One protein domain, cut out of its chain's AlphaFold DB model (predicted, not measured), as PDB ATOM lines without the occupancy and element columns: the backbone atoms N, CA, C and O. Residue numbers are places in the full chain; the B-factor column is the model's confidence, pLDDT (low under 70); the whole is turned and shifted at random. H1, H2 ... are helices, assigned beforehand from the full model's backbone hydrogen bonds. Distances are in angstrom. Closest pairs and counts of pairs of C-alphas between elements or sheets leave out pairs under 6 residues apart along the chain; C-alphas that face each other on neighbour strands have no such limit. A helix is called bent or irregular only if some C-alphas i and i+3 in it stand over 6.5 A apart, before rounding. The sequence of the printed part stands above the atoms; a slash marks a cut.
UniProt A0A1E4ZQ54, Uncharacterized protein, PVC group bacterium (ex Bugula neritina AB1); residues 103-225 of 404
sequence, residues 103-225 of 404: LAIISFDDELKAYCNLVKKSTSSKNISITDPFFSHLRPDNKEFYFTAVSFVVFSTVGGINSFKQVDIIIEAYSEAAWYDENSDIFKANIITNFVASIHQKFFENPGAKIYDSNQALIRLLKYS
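What this domain is: This is residues 103 to 225 of the 404 residues of an uncharacterized protein of PVC group bacterium (ex Bugula neritina AB1) (UniProt A0A1E4ZQ54). Three long helices make the body: H4 and H5 form a helical hairpin, and H6 crosses both at a steep tilt, their three centres making a triangle. H7 leaves the end of H6 at a corner and makes an arm, and residues 219 to 225, of which 219 to 223 belong to H7, stand free, while short H1 touches H7, H2 is near H4, and small H3 packs on H6. The printed part has 123 residues with seven named helices, H1 to H7 in chain order, and no named strand; the class is all helix. The whole is compact, with a radius of gyration of the C-alphas of 15.8 A, yet elongated, spanning 55 by 33 by 21 A.

How they stand to each other: H1, residues 103 to 107, and H2, residues 110 to 118, touch only at the corner, and only just, with 3 pairs of C-alphas within 8 A; the closest are Ala 104 and Leu 112, 5.7 A. H3 is residues 133 to 137, H4 residues 140 to 159 and H5 residues 163 to 177. H2 and H4 are near each other. H4 and H5 touch at a shallow tilt of 26 degrees, opposite ways; their closest C-alphas, Val 153 and Gln 166, are 6.4 A apart. H6, residues 185 to 205, is the hub, touching four helices. It touches H5 at a steep tilt of 50 degrees, closest C-alphas Val 167 and Thr 193, 5.8 A. It touches H4 at a steep tilt of 53 degrees, closest C-alphas Val 153 and Val 196, 6.8 A. With its residues 191 to 195 alone it touches H3, closest C-alphas Phe 134 and Ile 191, 5.9 A. H7, residues 210 to 223, touches H6 only at the corner, closest C-alphas Phe 204 and Tyr 212, 5.1 A. With residues 210 to 214 alone H7 touches H1, closest C-alphas Ser 107 and Ile 211, 5.1 A. Every O i to N i+4 pair is within hydrogen-bond range in H1, H2, H5 and H7; the counts are 12 of 16 in H4, 16 of 17 in H6 and 0 of 1 in H3, where 1 of 2 O i to N i+3 pairs is within range.

Where its parts are: H1 begins at C-alpha 103, (-45.024, -7.148, 36.437). H4 is 30.0 A long and irregular, C-alphas 141 and 144 being 7.4 A apart. H5 is 20.6 A long. H6, 27.4 A, is only just irregular, with C-alphas 202 and 205 6.9 A apart. H7, 20.0 A, ends at C-alpha 223, (-57.904, 7.674, 43.628).

The domain as a whole: The C-alphas farthest apart, Glu 182 and Ser 225, are 55.2 A apart. The printed part has no cut; its one long link, residues 119 to 132, joins H2 to H3. The mean pLDDT of the printed part is 71.5, with 42 residues under 70, among them 113 to 144.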
ATOM      1  N   LEU A 103     -44.917  -8.333  37.284       85.69
ATOM      2  CA  LEU A 103     -45.024  -7.148  36.437       85.69
ATOM      3  C   LEU A 103     -45.619  -7.493  35.062       85.69
ATOM      4  O   LEU A 103     -46.508  -6.783  34.608       85.69
ATOM      5  N   ALA A 104     -45.219  -8.617  34.458       82.62
ATOM      6  CA  ALA A 104     -45.786  -9.111  33.197       82.62
ATOM      7  C   ALA A 104     -47.261  -9.529  33.309       82.62
ATOM      8  O   ALA A 104     -48.022  -9.385  32.351       82.62
ATOM      9  N   ILE A 105     -47.682 -10.029  34.475       82.25
ATOM     10  CA  ILE A 105     -49.092 -10.314  34.776       82.25
ATOM     11  C   ILE A 105     -49.901  -9.013  34.865       82.25
ATOM     12  O   ILE A 105     -51.001  -8.954  34.323       82.25
ATOM     13  N   ILE A 106     -49.373  -7.980  35.527       84.56
ATOM     14  CA  ILE A 106     -50.059  -6.690  35.694       84.56
ATOM     15  C   ILE A 106     -50.148  -5.924  34.367       84.56
ATOM     16  O   ILE A 106     -51.175  -5.312  34.074       84.56
ATOM     17  N   SER A 107     -49.075  -5.924  33.577       81.25
ATOM     18  CA  SER A 107     -49.007  -5.181  32.315       81.25
ATOM     19  C   SER A 107     -49.670  -5.901  31.142       81.25
ATOM     20  O   SER A 107     -49.952  -5.272  30.125       81.25
ATOM     21  N   PHE A 108     -49.906  -7.213  31.257       74.00
ATOM     22  CA  PHE A 108     -50.281  -8.075  30.133       74.00
ATOM     23  C   PHE A 108     -49.325  -7.935  28.927       74.00
ATOM     24  O   PHE A 108     -49.725  -8.147  27.786       74.00
ATOM     25  N   ASP A 109     -48.061  -7.583  29.173       70.94
ATOM     26  CA  ASP A 109     -47.068  -7.293  28.137       70.94
ATOM     27  C   ASP A 109     -46.415  -8.583  27.624       70.94
ATOM     28  O   ASP A 109     -45.585  -9.188  28.304       70.94
ATOM     29  N   ASP A 110     -46.793  -9.018  26.420       65.44
ATOM     30  CA  ASP A 110     -46.277 -10.242  25.799       65.44
ATOM     31  C   ASP A 110     -44.769 -10.193  25.514       65.44
ATOM     32  O   ASP A 110     -44.108 -11.236  25.516       65.44
ATOM     33  N   GLU A 111     -44.188  -9.006  25.339       66.81
ATOM     34  CA  GLU A 111     -42.746  -8.860  25.172       66.81
ATOM     35  C   GLU A 111     -42.021  -9.004  26.508       66.81
ATOM     36  O   GLU A 111     -40.998  -9.688  26.578       66.81
ATOM     37  N   LEU A 112     -42.576  -8.458  27.595       70.56
ATOM     38  CA  LEU A 112     -42.063  -8.705  28.944       70.56
ATOM     39  C   LEU A 112     -42.152 -10.199  29.297       70.56
ATOM     40  O   LEU A 112     -41.193 -10.767  29.822       70.56
ATOM     41  N   LYS A 113     -43.243 -10.878  28.907       65.81
ATOM     42  CA  LYS A 113     -43.365 -12.346  29.015       65.81
ATOM     43  C   LYS A 113     -42.301 -13.067  28.186       65.81
ATOM     44  O   LYS A 113     -41.729 -14.055  28.648       65.81
ATOM     45  N   ALA A 114     -42.009 -12.596  26.974       61.81
ATOM     46  CA  ALA A 114     -40.943 -13.151  26.144       61.81
ATOM     47  C   ALA A 114     -39.562 -12.978  26.804       61.81
ATOM     48  O   ALA A 114     -38.785 -13.935  26.825       61.81
ATOM     49  N   TYR A 115     -39.291 -11.829  27.434       61.81
ATOM     50  CA  TYR A 115     -38.093 -11.603  28.252       61.81
ATOM     51  C   TYR A 115     -37.993 -12.570  29.442       61.81
ATOM     52  O   TYR A 115     -36.915 -13.126  29.661       61.81
ATOM     53  N   CYS A 116     -39.101 -12.891  30.127       56.38
ATOM     54  CA  CYS A 116     -39.122 -13.944  31.156       56.38
ATOM     55  C   CYS A 116     -38.630 -15.300  30.610       56.38
ATOM     56  O   CYS A 116     -37.982 -16.072  31.314       56.38
ATOM     57  N   ASN A 117     -38.932 -15.615  29.345       49.81
ATOM     58  CA  ASN A 117     -38.591 -16.902  28.729       49.81
ATOM     59  C   ASN A 117     -37.156 -16.997  28.227       49.81
ATOM     60  O   ASN A 117     -36.635 -18.104  28.078       49.81
ATOM     61  N   LEU A 118     -36.515 -15.867  27.949       48.53
ATOM     62  CA  LEU A 118     -35.157 -15.837  27.414       48.53
ATOM     63  C   LEU A 118     -34.119 -16.280  28.458       48.53
ATOM     64  O   LEU A 118     -33.141 -16.932  28.101       48.53
ATOM     65  N   VAL A 119     -34.422 -16.105  29.750       47.72
ATOM     66  CA  VAL A 119     -33.675 -16.695  30.879       47.72
ATOM     67  C   VAL A 119     -33.690 -18.240  30.853       47.72
ATOM     68  O   VAL A 119     -32.792 -18.879  31.392       47.72
ATOM     69  N   LYS A 120     -34.672 -18.880  30.193       45.16
ATOM     70  CA  LYS A 120     -34.861 -20.348  30.204       45.16
ATOM     71  C   LYS A 120     -34.115 -21.118  29.098       45.16
ATOM     72  O   LYS A 120     -34.112 -22.348  29.148       45.16
ATOM     73  N   LYS A 121     -33.531 -20.473  28.076       40.84
ATOM     74  CA  LYS A 121     -32.919 -21.173  26.918       40.84
ATOM     75  C   LYS A 121     -31.635 -20.497  26.414       40.84
ATOM     76  O   LYS A 121     -31.655 -19.796  25.407       40.84
ATOM     77  N   SER A 122     -30.497 -20.792  27.040       39.12
ATOM     78  CA  SER A 122     -29.185 -20.270  26.615       39.12
ATOM     79  C   SER A 122     -28.622 -20.887  25.320       39.12
ATOM     80  O   SER A 122     -27.710 -20.320  24.730       39.12
ATOM     81  N   THR A 123     -29.165 -21.999  24.808       36.91
ATOM     82  CA  THR A 123     -28.629 -22.664  23.594       36.91
ATOM     83  C   THR A 123     -29.403 -22.389  22.304       36.91
ATOM     84  O   THR A 123     -28.914 -22.691  21.219       36.91
ATOM     85  N   SER A 124     -30.607 -21.814  22.379       32.47
ATOM     86  CA  SER A 124     -31.470 -21.588  21.205       32.47
ATOM     87  C   SER A 124     -32.031 -20.173  21.106       32.47
ATOM     88  O   SER A 124     -32.967 -19.947  20.343       32.47
ATOM     89  N   SER A 125     -31.415 -19.194  21.777       39.62
ATOM     90  CA  SER A 125     -31.638 -17.771  21.494       39.62
ATOM     91  C   SER A 125     -31.014 -17.386  20.138       39.62
ATOM     92  O   SER A 125     -30.175 -16.489  20.041       39.62
ATOM     93  N   LYS A 126     -31.371 -18.105  19.067       34.94
ATOM     94  CA  LYS A 126     -31.212 -17.598  17.713       34.94
ATOM     95  C   LYS A 126     -32.235 -16.479  17.572       34.94
ATOM     96  O   LYS A 126     -33.431 -16.731  17.491       34.94
ATOM     97  N   ASN A 127     -31.706 -15.264  17.561       35.28
ATOM     98  CA  ASN A 127     -32.349 -14.045  17.097       35.28
ATOM     99  C   ASN A 127     -33.428 -13.476  18.024       35.28
ATOM    100  O   ASN A 127     -34.574 -13.308  17.621       35.28
ATOM    101  N   ILE A 128     -33.018 -12.975  19.191       40.16
ATOM    102  CA  ILE A 128     -33.320 -11.553  19.343       40.16
ATOM    103  C   ILE A 128     -32.231 -10.857  18.532       40.16
ATOM    104  O   ILE A 128     -31.070 -10.828  18.934       40.16
ATOM    105  N   SER A 129     -32.580 -10.404  17.331       38.81
ATOM    106  CA  SER A 129     -31.789  -9.400  16.628       38.81
ATOM    107  C   SER A 129     -31.932  -8.117  17.435       38.81
ATOM    108  O   SER A 129     -32.709  -7.234  17.080       38.81
ATOM    109  N   ILE A 130     -31.257  -8.047  18.578       42.72
ATOM    110  CA  ILE A 130     -31.098  -6.779  19.253       42.72
ATOM    111  C   ILE A 130     -29.955  -6.127  18.500       42.72
ATOM    112  O   ILE A 130     -28.786  -6.357  18.785       42.72
ATOM    113  N   THR A 131     -30.300  -5.341  17.490       47.62
ATOM    114  CA  THR A 131     -29.410  -4.359  16.864       47.62
ATOM    115  C   THR A 131     -29.062  -3.234  17.848       47.62
ATOM    116  O   THR A 131     -28.900  -2.091  17.441       47.62
ATOM    117  N   ASP A 132     -29.015  -3.528  19.150       57.44
ATOM    118  CA  ASP A 132     -28.561  -2.602  20.170       57.44
ATOM    119  C   ASP A 132     -27.030  -2.693  20.182       57.44
ATOM    120  O   ASP A 132     -26.486  -3.786  20.395       57.44
ATOM    121  N   PRO A 133     -26.330  -1.575  19.917       62.75
ATOM    122  CA  PRO A 133     -24.873  -1.512  19.923       62.75
ATOM    123  C   PRO A 133     -24.243  -2.076  21.200       62.75
ATOM    124  O   PRO A 133     -23.116  -2.557  21.165       62.75
ATOM    125  N   PHE A 134     -24.970  -2.104  22.319       63.75
ATOM    126  CA  PHE A 134     -24.505  -2.720  23.555       63.75
ATOM    127  C   PHE A 134     -24.106  -4.201  23.387       63.75
ATOM    128  O   PHE A 134     -23.133  -4.649  23.996       63.75
ATOM    129  N   PHE A 135     -24.765  -4.962  22.498       58.75
ATOM    130  CA  PHE A 135     -24.427  -6.372  22.241       58.75
ATOM    131  C   PHE A 135     -23.156  -6.584  21.437       58.75
ATOM    132  O   PHE A 135     -22.510  -7.615  21.621       58.75
ATOM    133  N   SER A 136     -22.796  -5.667  20.533       63.00
ATOM    134  CA  SER A 136     -21.624  -5.873  19.672       63.00
ATOM    135  C   SER A 136     -20.307  -5.854  20.442       63.00
ATOM    136  O   SER A 136     -19.301  -6.335  19.927       63.00
ATOM    137  N   HIS A 137     -20.316  -5.337  21.672       63.78
ATOM    138  CA  HIS A 137     -19.130  -5.223  22.521       63.78
ATOM    139  C   HIS A 137     -19.069  -6.290  23.622       63.78
ATOM    140  O   HIS A 137     -18.001  -6.543  24.178       63.78
ATOM    141  N   LEU A 138     -20.187  -6.956  23.933       62.16
ATOM    142  CA  LEU A 138     -20.210  -8.039  24.912       62.16
ATOM    143  C   LEU A 138     -19.786  -9.362  24.273       62.16
ATOM    144  O   LEU A 138     -20.278  -9.761  23.216       62.16
ATOM    145  N   ARG A 139     -18.896 -10.093  24.952       59.53
ATOM    146  CA  ARG A 139     -18.546 -11.453  24.538       59.53
ATOM    147  C   ARG A 139     -19.767 -12.388  24.663       59.53
ATOM    148  O   ARG A 139     -20.675 -12.114  25.454       59.53
ATOM    149  N   PRO A 140     -19.827 -13.496  23.898       57.66
ATOM    150  CA  PRO A 140     -20.975 -14.407  23.902       57.66
ATOM    151  C   PRO A 140     -21.347 -14.996  25.272       57.66
ATOM    152  O   PRO A 140     -22.511 -15.344  25.476       57.66
ATOM    153  N   ASP A 141     -20.381 -15.111  26.181       53.88
ATOM    154  CA  ASP A 141     -20.504 -15.536  27.580       53.88
ATOM    155  C   ASP A 141     -21.118 -14.460  28.496       53.88
ATOM    156  O   ASP A 141     -21.802 -14.805  29.455       53.88
ATOM    157  N   ASN A 142     -21.031 -13.174  28.143       60.72
ATOM    158  CA  ASN A 142     -21.604 -12.068  28.924       60.72
ATOM    159  C   ASN A 142     -23.080 -11.767  28.603       60.72
ATOM    160  O   ASN A 142     -23.626 -10.755  29.038       60.72
ATOM    161  N   LYS A 143     -23.782 -12.642  27.872       61.50
ATOM    162  CA  LYS A 143     -25.212 -12.454  27.555       61.50
ATOM    163  C   LYS A 143     -26.112 -12.408  28.799       61.50
ATOM    164  O   LYS A 143     -27.159 -11.767  28.751       61.50
ATOM    165  N   GLU A 144     -25.718 -13.042  29.908       67.00
ATOM    166  CA  GLU A 144     -26.434 -12.952  31.196       67.00
ATOM    167  C   GLU A 144     -26.418 -11.525  31.773       67.00
ATOM    168  O   GLU A 144     -27.405 -11.096  32.382       67.00
ATOM    169  N   PHE A 145     -25.356 -10.752  31.506       70.88
ATOM    170  CA  PHE A 145     -25.248  -9.355  31.929       70.88
ATOM    171  C   PHE A 145     -26.379  -8.510  31.344       70.88
ATOM    172  O   PHE A 145     -27.021  -7.759  32.070       70.88
ATOM    173  N   TYR A 146     -26.692  -8.678  30.054       72.38
ATOM    174  CA  TYR A 146     -27.783  -7.941  29.417       72.38
ATOM    175  C   TYR A 146     -29.126  -8.197  30.103       72.38
ATOM    176  O   TYR A 146     -29.836  -7.257  30.447       72.38
ATOM    177  N   PHE A 147     -29.483  -9.465  30.330       72.06
ATOM    178  CA  PHE A 147     -30.759  -9.793  30.971       72.06
ATOM    179  C   PHE A 147     -30.837  -9.225  32.386       72.06
ATOM    180  O   PHE A 147     -31.893  -8.742  32.804       72.06
ATOM    181  N   THR A 148     -29.708  -9.232  33.094       75.00
ATOM    182  CA  THR A 148     -29.575  -8.609  34.411       75.00
ATOM    183  C   THR A 148     -29.758  -7.096  34.319       75.00
ATOM    184  O   THR A 148     -30.542  -6.542  35.087       75.00
ATOM    185  N   ALA A 149     -29.136  -6.434  33.341       79.06
ATOM    186  CA  ALA A 149     -29.244  -4.997  33.122       79.06
ATOM    187  C   ALA A 149     -30.669  -4.574  32.720       79.06
ATOM    188  O   ALA A 149     -31.202  -3.632  33.297       79.06
ATOM    189  N   VAL A 150     -31.340  -5.305  31.821       79.69
ATOM    190  CA  VAL A 150     -32.752  -5.053  31.468       79.69
ATOM    191  C   VAL A 150     -33.646  -5.181  32.695       79.69
ATOM    192  O   VAL A 150     -34.432  -4.282  32.987       79.69
ATOM    193  N   SER A 151     -33.510  -6.290  33.430       78.94
ATOM    194  CA  SER A 151     -34.297  -6.537  34.643       78.94
ATOM    195  C   SER A 151     -34.061  -5.435  35.672       78.94
ATOM    196  O   SER A 151     -35.010  -4.933  36.272       78.94
ATOM    197  N   PHE A 152     -32.805  -5.010  35.831       83.25
ATOM    198  CA  PHE A 152     -32.428  -3.913  36.707       83.25
ATOM    199  C   PHE A 152     -33.093  -2.599  36.293       83.25
ATOM    200  O   PHE A 152     -33.726  -1.983  37.148       83.25
ATOM    201  N   VAL A 153     -33.016  -2.179  35.023       85.75
ATOM    202  CA  VAL A 153     -33.659  -0.935  34.558       85.75
ATOM    203  C   VAL A 153     -35.163  -0.995  34.808       85.75
ATOM    204  O   VAL A 153     -35.706  -0.107  35.455       85.75
ATOM    205  N   VAL A 154     -35.830  -2.080  34.403       85.88
ATOM    206  CA  VAL A 154     -37.281  -2.237  34.582       85.88
ATOM    207  C   VAL A 154     -37.682  -2.157  36.061       85.88
ATOM    208  O   VAL A 154     -38.556  -1.370  36.426       85.88
ATOM    209  N   PHE A 155     -37.034  -2.930  36.937       83.50
ATOM    210  CA  PHE A 155     -37.369  -2.930  38.361       83.50
ATOM    211  C   PHE A 155     -37.048  -1.620  39.047       83.50
ATOM    212  O   PHE A 155     -37.848  -1.138  39.842       83.50
ATOM    213  N   SER A 156     -35.886  -1.048  38.757       82.44
ATOM    214  CA  SER A 156     -35.452   0.177  39.404       82.44
ATOM    215  C   SER A 156     -36.282   1.375  38.943       82.44
ATOM    216  O   SER A 156     -36.576   2.216  39.787       82.44
ATOM    217  N   THR A 157     -36.773   1.407  37.696       85.19
ATOM    218  CA  THR A 157     -37.746   2.418  37.242       85.19
ATOM    219  C   THR A 157     -39.048   2.311  38.037       85.19
ATOM    220  O   THR A 157     -39.482   3.299  38.627       85.19
ATOM    221  N   VAL A 158     -39.625   1.105  38.166       82.88
ATOM    222  CA  VAL A 158     -40.806   0.877  39.031       82.88
ATOM    223  C   VAL A 158     -40.497   1.226  40.493       82.88
ATOM    224  O   VAL A 158     -41.323   1.796  41.200       82.88
ATOM    225  N   GLY A 159     -39.283   0.925  40.953       76.44
ATOM    226  CA  GLY A 159     -38.783   1.220  42.292       76.44
ATOM    227  C   GLY A 159     -38.585   2.712  42.584       76.44
ATOM    228  O   GLY A 159     -38.465   3.064  43.765       76.44
ATOM    229  N   GLY A 160     -38.596   3.561  41.549       74.69
ATOM    230  CA  GLY A 160     -38.451   5.015  41.616       74.69
ATOM    231  C   GLY A 160     -37.028   5.536  41.382       74.69
ATOM    232  O   GLY A 160     -36.756   6.691  41.697       74.69
ATOM    233  N   ILE A 161     -36.101   4.726  40.871       80.69
ATOM    234  CA  ILE A 161     -34.743   5.153  40.504       80.69
ATOM    235  C   ILE A 161     -34.786   5.827  39.128       80.69
ATOM    236  O   ILE A 161     -35.386   5.303  38.195       80.69
ATOM    237  N   ASN A 162     -34.152   6.994  39.009       80.94
ATOM    238  CA  ASN A 162     -34.075   7.719  37.741       80.94
ATOM    239  C   ASN A 162     -33.060   7.092  36.763       80.94
ATOM    240  O   ASN A 162     -32.157   6.358  37.165       80.94
ATOM    241  N   SER A 163     -33.198   7.432  35.480       83.88
ATOM    242  CA  SER A 163     -32.369   6.905  34.392       83.88
ATOM    243  C   SER A 163     -30.881   7.220  34.547       83.88
ATOM    244  O   SER A 163     -30.060   6.336  34.326       83.88
ATOM    245  N   PHE A 164     -30.512   8.420  35.007       83.44
ATOM    246  CA  PHE A 164     -29.107   8.781  35.241       83.44
ATOM    247  C   PHE A 164     -28.430   7.838  36.242       83.44
ATOM    248  O   PHE A 164     -27.370   7.288  35.966       83.44
ATOM    249  N   LYS A 165     -29.085   7.564  37.374       82.38
ATOM    250  CA  LYS A 165     -28.548   6.649  38.386       82.38
ATOM    251  C   LYS A 165     -28.515   5.200  37.900       82.38
ATOM    252  O   LYS A 165     -27.641   4.440  38.306       82.38
ATOM    253  N   GLN A 166     -29.458   4.798  37.053       87.00
ATOM    254  CA  GLN A 166     -29.416   3.475  36.430       87.00
ATOM    255  C   GLN A 166     -28.206   3.329  35.511       87.00
ATOM    256  O   GLN A 166     -27.530   2.308  35.576       87.00
ATOM    257  N   VAL A 167     -27.925   4.350  34.697       87.75
ATOM    258  CA  VAL A 167     -26.742   4.396  33.831       87.75
ATOM    259  C   VAL A 167     -25.469   4.261  34.662       87.75
ATOM    260  O   VAL A 167     -24.674   3.373  34.372       87.75
ATOM    261  N   ASP A 168     -25.318   5.049  35.731       84.38
ATOM    262  CA  ASP A 168     -24.136   4.998  36.603       84.38
ATOM    263  C   ASP A 168     -23.900   3.592  37.182       84.38
ATOM    264  O   ASP A 168     -22.793   3.060  37.106       84.38
ATOM    265  N   ILE A 169     -24.955   2.961  37.709       85.75
ATOM    266  CA  ILE A 169     -24.880   1.617  38.301       85.75
ATOM    267  C   ILE A 169     -24.512   0.563  37.246       85.75
ATOM    268  O   ILE A 169     -23.730  -0.345  37.520       85.75
ATOM    269  N   ILE A 170     -25.062   0.670  36.032       85.81
ATOM    270  CA  ILE A 170     -24.741  -0.265  34.948       85.81
ATOM    271  C   ILE A 170     -23.309  -0.051  34.450       85.81
ATOM    272  O   ILE A 170     -22.655  -1.033  34.119       85.81
ATOM    273  N   ILE A 171     -22.805   1.188  34.412       85.88
ATOM    274  CA  ILE A 171     -21.408   1.481  34.051       85.88
ATOM    275  C   ILE A 171     -20.449   0.810  35.034       85.88
ATOM    276  O   ILE A 171     -19.516   0.144  34.598       85.88
ATOM    277  N   GLU A 172     -20.686   0.953  36.340       82.94
ATOM    278  CA  GLU A 172     -19.852   0.334  37.379       82.94
ATOM    279  C   GLU A 172     -19.808  -1.188  37.205       82.94
ATOM    280  O   GLU A 172     -18.740  -1.778  37.037       82.94
ATOM    281  N   ALA A 173     -20.982  -1.804  37.093       81.38
ATOM    282  CA  ALA A 173     -21.117  -3.232  36.856       81.38
ATOM    283  C   ALA A 173     -20.478  -3.717  35.547       81.38
ATOM    284  O   ALA A 173     -19.906  -4.807  35.482       81.38
ATOM    285  N   TYR A 174     -20.606  -2.928  34.480       79.50
ATOM    286  CA  TYR A 174     -20.033  -3.247  33.180       79.50
ATOM    287  C   TYR A 174     -18.509  -3.235  33.242       79.50
ATOM    288  O   TYR A 174     -17.873  -4.145  32.721       79.50
ATOM    289  N   SER A 175     -17.922  -2.242  33.910       77.81
ATOM    290  CA  SER A 175     -16.473  -2.140  34.092       77.81
ATOM    291  C   SER A 175     -15.891  -3.332  34.854       77.81
ATOM    292  O   SER A 175     -14.787  -3.771  34.541       77.81
ATOM    293  N   GLU A 176     -16.637  -3.906  35.800       74.56
ATOM    294  CA  GLU A 176     -16.241  -5.138  36.492       74.56
ATOM    295  C   GLU A 176     -16.386  -6.378  35.597       74.56
ATOM    296  O   GLU A 176     -15.471  -7.199  35.496       74.56
ATOM    297  N   ALA A 177     -17.523  -6.512  34.908       70.12
ATOM    298  CA  ALA A 177     -17.836  -7.681  34.084       70.12
ATOM    299  C   ALA A 177     -17.050  -7.735  32.757       70.12
ATOM    300  O   ALA A 177     -16.824  -8.811  32.200       70.12
ATOM    301  N   ALA A 178     -16.640  -6.580  32.235       74.06
ATOM    302  CA  ALA A 178     -15.953  -6.405  30.960       74.06
ATOM    303  C   ALA A 178     -14.684  -5.550  31.122       74.06
ATOM    304  O   ALA A 178     -14.395  -4.684  30.301       74.06
ATOM    305  N   TRP A 179     -13.891  -5.825  32.162       70.75
ATOM    306  CA  TRP A 179     -12.631  -5.124  32.468       70.75
ATOM    307  C   TRP A 179     -11.600  -5.124  31.323       70.75
ATOM    308  O   TRP A 179     -10.684  -4.307  31.312       70.75
ATOM    309  N   TYR A 180     -11.741  -6.038  30.361       71.00
ATOM    310  CA  TYR A 180     -10.909  -6.148  29.160       71.00
ATOM    311  C   TYR A 180     -11.422  -5.314  27.970       71.00
ATOM    312  O   TYR A 180     -10.825  -5.375  26.897       71.00
ATOM    313  N   ASP A 181     -12.554  -4.614  28.092       73.19
ATOM    314  CA  ASP A 181     -13.061  -3.743  27.031       73.19
ATOM    315  C   ASP A 181     -12.212  -2.464  26.935       73.19
ATOM    316  O   ASP A 181     -12.241  -1.612  27.826       73.19
ATOM    317  N   GLU A 182     -11.471  -2.324  25.835       76.88
ATOM    318  CA  GLU A 182     -10.550  -1.210  25.565       76.88
ATOM    319  C   GLU A 182     -11.252   0.062  25.058       76.88
ATOM    320  O   GLU A 182     -10.601   1.082  24.822       76.88
ATOM    321  N   ASN A 183     -12.579   0.037  24.887       80.12
ATOM    322  CA  ASN A 183     -13.325   1.233  24.507       80.12
ATOM    323  C   ASN A 183     -13.178   2.356  25.547       80.12
ATOM    324  O   ASN A 183     -13.073   2.115  26.752       80.12
ATOM    325  N   SER A 184     -13.239   3.607  25.081       80.94
ATOM    326  CA  SER A 184     -13.180   4.771  25.967       80.94
ATOM    327  C   SER A 184     -14.386   4.828  26.911       80.94
ATOM    328  O   SER A 184     -15.501   4.456  26.539       80.94
ATOM    329  N   ASP A 185     -14.187   5.368  28.114       79.94
ATOM    330  CA  ASP A 185     -15.262   5.524  29.105       79.94
ATOM    331  C   ASP A 185     -16.438   6.348  28.562       79.94
ATOM    332  O   ASP A 185     -17.597   6.037  28.826       79.94
ATOM    333  N   ILE A 186     -16.150   7.352  27.725       82.00
ATOM    334  CA  ILE A 186     -17.166   8.174  27.048       82.00
ATOM    335  C   ILE A 186     -18.021   7.314  26.110       82.00
ATOM    336  O   ILE A 186     -19.242   7.456  26.067       82.00
ATOM    337  N   PHE A 187     -17.392   6.415  25.354       80.62
ATOM    338  CA  PHE A 187     -18.104   5.524  24.446       80.62
ATOM    339  C   PHE A 187     -18.982   4.531  25.215       80.62
ATOM    340  O   PHE A 187     -20.166   4.400  24.906       80.62
ATOM    341  N   LYS A 188     -18.441   3.912  26.273       81.12
ATOM    342  CA  LYS A 188     -19.185   3.006  27.164       81.12
ATOM    343  C   LYS A 188     -20.391   3.704  27.796       81.12
ATOM    344  O   LYS A 188     -21.506   3.185  27.731       81.12
ATOM    345  N   ALA A 189     -20.193   4.911  28.327       84.25
ATOM    346  CA  ALA A 189     -21.258   5.716  28.917       84.25
ATOM    347  C   ALA A 189     -22.362   6.050  27.901       84.25
ATOM    348  O   ALA A 189     -23.545   5.922  28.219       84.25
ATOM    349  N   ASN A 190     -22.001   6.411  26.665       84.81
ATOM    350  CA  ASN A 190     -22.973   6.696  25.606       84.81
ATOM    351  C   ASN A 190     -23.811   5.468  25.239       84.81
ATOM    352  O   ASN A 190     -25.032   5.573  25.111       84.81
ATOM    353  N   ILE A 191     -23.185   4.299  25.093       83.69
ATOM    354  CA  ILE A 191     -23.911   3.064  24.780       83.69
ATOM    355  C   ILE A 191     -24.866   2.700  25.913       83.69
ATOM    356  O   ILE A 191     -26.038   2.439  25.653       83.69
ATOM    357  N   ILE A 192     -24.397   2.715  27.163       86.81
ATOM    358  CA  ILE A 192     -25.231   2.361  28.318       86.81
ATOM    359  C   ILE A 192     -26.384   3.358  28.478       86.81
ATOM    360  O   ILE A 192     -27.513   2.954  28.751       86.81
ATOM    361  N   THR A 193     -26.143   4.645  28.225       89.00
ATOM    362  CA  THR A 193     -27.198   5.668  28.222       89.00
ATOM    363  C   THR A 193     -28.261   5.378  27.166       89.00
ATOM    364  O   THR A 193     -29.452   5.383  27.479       89.00
ATOM    365  N   ASN A 194     -27.849   5.075  25.932       85.38
ATOM    366  CA  ASN A 194     -28.772   4.742  24.846       85.38
ATOM    367  C   ASN A 194     -29.567   3.462  25.139       85.38
ATOM    368  O   ASN A 194     -30.768   3.407  24.874       85.38
ATOM    369  N   PHE A 195     -28.919   2.458  25.727       85.88
ATOM    370  CA  PHE A 195     -29.554   1.221  26.170       85.88
ATOM    371  C   PHE A 195     -30.644   1.486  27.222       85.88
ATOM    372  O   PHE A 195     -31.792   1.069  27.046       85.88
ATOM    373  N   VAL A 196     -30.324   2.238  28.283       88.06
ATOM    374  CA  VAL A 196     -31.300   2.612  29.319       88.06
ATOM    375  C   VAL A 196     -32.455   3.399  28.701       88.06
ATOM    376  O   VAL A 196     -33.612   3.034  28.906       88.06
ATOM    377  N   ALA A 197     -32.170   4.416  27.884       85.81
ATOM    378  CA  ALA A 197     -33.199   5.212  27.213       85.81
ATOM    379  C   ALA A 197     -34.133   4.349  26.347       85.81
ATOM    380  O   ALA A 197     -35.347   4.536  26.367       85.81
ATOM    381  N   SER A 198     -33.587   3.353  25.645       83.62
ATOM    382  CA  SER A 198     -34.366   2.454  24.787       83.62
ATOM    383  C   SER A 198     -35.343   1.592  25.594       83.62
ATOM    384  O   SER A 198     -36.481   1.387  25.172       83.62
ATOM    385  N   ILE A 199     -34.943   1.126  26.784       83.62
ATOM    386  CA  ILE A 199     -35.840   0.413  27.711       83.62
ATOM    387  C   ILE A 199     -36.925   1.353  28.241       83.62
ATOM    388  O   ILE A 199     -38.094   0.966  28.275       83.62
ATOM    389  N   HIS A 200     -36.565   2.578  28.632       85.12
ATOM    390  CA  HIS A 200     -37.524   3.579  29.119       85.12
ATOM    391  C   HIS A 200     -38.589   3.904  28.078       85.12
ATOM    392  O   HIS A 200     -39.780   3.757  28.353       85.12
ATOM    393  N   GLN A 201     -38.175   4.216  26.854       81.12
ATOM    394  CA  GLN A 201     -39.090   4.467  25.743       81.12
ATOM    395  C   GLN A 201     -40.013   3.276  25.499       81.12
ATOM    396  O   GLN A 201     -41.228   3.426  25.383       81.12
ATOM    397  N   LYS A 202     -39.443   2.072  25.469       80.00
ATOM    398  CA  LYS A 202     -40.178   0.848  25.168       80.00
ATOM    399  C   LYS A 202     -41.229   0.492  26.222       80.00
ATOM    400  O   LYS A 202     -42.341   0.119  25.859       80.00
ATOM    401  N   PHE A 203     -40.882   0.589  27.503       80.38
ATOM    402  CA  PHE A 203     -41.714   0.062  28.586       80.38
ATOM    403  C   PHE A 203     -42.455   1.131  29.395       80.38
ATOM    404  O   PHE A 203     -43.462   0.799  30.017       80.38
ATOM    405  N   PHE A 204     -42.008   2.390  29.393       82.00
ATOM    406  CA  PHE A 204     -42.475   3.399  30.352       82.00
ATOM    407  C   PHE A 204     -42.928   4.736  29.743       82.00
ATOM    408  O   PHE A 204     -43.780   5.379  30.348       82.00
ATOM    409  N   GLU A 205     -42.399   5.167  28.594       77.25
ATOM    410  CA  GLU A 205     -42.618   6.546  28.104       77.25
ATOM    411  C   GLU A 205     -43.501   6.651  26.843       77.25
ATOM    412  O   GLU A 205     -44.145   7.681  26.635       77.25
ATOM    413  N   ASN A 206     -43.577   5.614  25.997       72.94
ATOM    414  CA  ASN A 206     -44.313   5.691  24.727       72.94
ATOM    415  C   ASN A 206     -45.843   5.518  24.874       72.94
ATOM    416  O   ASN A 206     -46.300   4.710  25.686       72.94
ATOM    417  N   PRO A 207     -46.666   6.168  24.023       57.09
ATOM    418  CA  PRO A 207     -48.088   5.847  23.891       57.09
ATOM    419  C   PRO A 207     -48.261   4.385  23.448       57.09
ATOM    420  O   PRO A 207     -47.890   4.021  22.333       57.09
ATOM    421  N   GLY A 208     -48.788   3.536  24.332       62.84
ATOM    422  CA  GLY A 208     -48.867   2.081  24.141       62.84
ATOM    423  C   GLY A 208     -47.892   1.270  25.003       62.84
ATOM    424  O   GLY A 208     -47.927   0.037  24.958       62.84
ATOM    425  N   ALA A 209     -47.054   1.935  25.805       77.94
ATOM    426  CA  ALA A 209     -46.233   1.307  26.829       77.94
ATOM    427  C   ALA A 209     -47.120   0.676  27.917       77.94
ATOM    428  O   ALA A 209     -47.727   1.358  28.746       77.94
ATOM    429  N   LYS A 210     -47.172  -0.659  27.933       81.19
ATOM    430  CA  LYS A 210     -48.109  -1.428  28.764       81.19
ATOM    431  C   LYS A 210     -47.933  -1.208  30.266       81.19
ATOM    432  O   LYS A 210     -48.917  -1.178  30.998       81.19
ATOM    433  N   ILE A 211     -46.698  -1.027  30.740       84.00
ATOM    434  CA  ILE A 211     -46.440  -0.775  32.166       84.00
ATOM    435  C   ILE A 211     -46.932   0.622  32.575       84.00
ATOM    436  O   ILE A 211     -47.509   0.774  33.656       84.00
ATOM    437  N   TYR A 212     -46.751   1.627  31.715       82.12
ATOM    438  CA  TYR A 212     -47.293   2.965  31.943       82.12
ATOM    439  C   TYR A 212     -48.823   2.946  32.003       82.12
ATOM    440  O   TYR A 212     -49.399   3.460  32.965       82.12
ATOM    441  N   ASP A 213     -49.469   2.283  31.042       79.62
ATOM    442  CA  ASP A 213     -50.925   2.135  31.003       79.62
ATOM    443  C   ASP A 213     -51.455   1.476  32.286       79.62
ATOM    444  O   ASP A 213     -52.372   2.003  32.922       79.62
ATOM    445  N   SER A 214     -50.830   0.382  32.737       82.31
ATOM    446  CA  SER A 214     -51.205  -0.283  33.991       82.31
ATOM    447  C   SER A 214     -50.994   0.600  35.219       82.31
ATOM    448  O   SER A 214     -51.815   0.586  36.136       82.31
ATOM    449  N   ASN A 215     -49.934   1.409  35.259       80.94
ATOM    450  CA  ASN A 215     -49.728   2.350  36.357       80.94
ATOM    451  C   ASN A 215     -50.806   3.449  36.383       80.94
ATOM    452  O   ASN A 215     -51.354   3.743  37.446       80.94
ATOM    453  N   GLN A 216     -51.177   4.007  35.227       76.88
ATOM    454  CA  GLN A 216     -52.282   4.969  35.132       76.88
ATOM    455  C   GLN A 216     -53.617   4.343  35.545       76.88
ATOM    456  O   GLN A 216     -54.417   4.971  36.245       76.88
ATOM    457  N   ALA A 217     -53.840   3.086  35.168       74.88
ATOM    458  CA  ALA A 217     -54.998   2.308  35.574       74.88
ATOM    459  C   ALA A 217     -55.048   2.143  37.110       74.88
ATOM    460  O   ALA A 217     -56.064   2.447  37.738       74.88
ATOM    461  N   LEU A 218     -53.930   1.777  37.745       76.12
ATOM    462  CA  LEU A 218     -53.820   1.666  39.205       76.12
ATOM    463  C   LEU A 218     -54.001   3.011  39.925       76.12
ATOM    464  O   LEU A 218     -54.689   3.062  40.945       76.12
ATOM    465  N   ILE A 219     -53.451   4.111  39.391       74.06
ATOM    466  CA  ILE A 219     -53.689   5.470  39.910       74.06
ATOM    467  C   ILE A 219     -55.193   5.765  39.940       74.06
ATOM    468  O   ILE A 219     -55.699   6.270  40.945       74.06
ATOM    469  N   ARG A 220     -55.912   5.451  38.855       69.38
ATOM    470  CA  ARG A 220     -57.367   5.633  38.775       69.38
ATOM    471  C   ARG A 220     -58.102   4.725  39.763       69.38
ATOM    472  O   ARG A 220     -59.022   5.189  40.417       69.38
ATOM    473  N   LEU A 221     -57.695   3.472  39.943       67.94
ATOM    474  CA  LEU A 221     -58.336   2.616  40.947       67.94
ATOM    475  C   LEU A 221     -58.163   3.162  42.369       67.94
ATOM    476  O   LEU A 221     -59.135   3.242  43.113       67.94
ATOM    477  N   LEU A 222     -56.947   3.564  42.746       66.94
ATOM    478  CA  LEU A 222     -56.670   4.042  44.103       66.94
ATOM    479  C   LEU A 222     -57.346   5.386  44.397       66.94
ATOM    480  O   LEU A 222     -57.908   5.554  45.477       66.94
ATOM    481  N   LYS A 223     -57.325   6.329  43.445       62.66
ATOM    482  CA  LYS A 223     -57.904   7.674  43.628       62.66
ATOM    483  C   LYS A 223     -59.426   7.679  43.751       62.66
ATOM    484  O   LYS A 223     -59.966   8.596  44.356       62.66
ATOM    485  N   TYR A 224     -60.107   6.689  43.180       55.41
ATOM    486  CA  TYR A 224     -61.568   6.670  43.083       55.41
ATOM    487  C   TYR A 224     -62.173   5.430  43.759       55.41
ATOM    488  O   TYR A 224     -63.263   4.974  43.418       55.41
ATOM    489  N   SER A 225     -61.456   4.901  44.753       49.28
ATOM    490  CA  SER A 225     -61.743   3.682  45.521       49.28
ATOM    491  C   SER A 225     -62.927   3.779  46.504       49.28
ATOM    492  O   SER A 225     -63.021   2.992  47.438       49.28
TER     493      SER A 225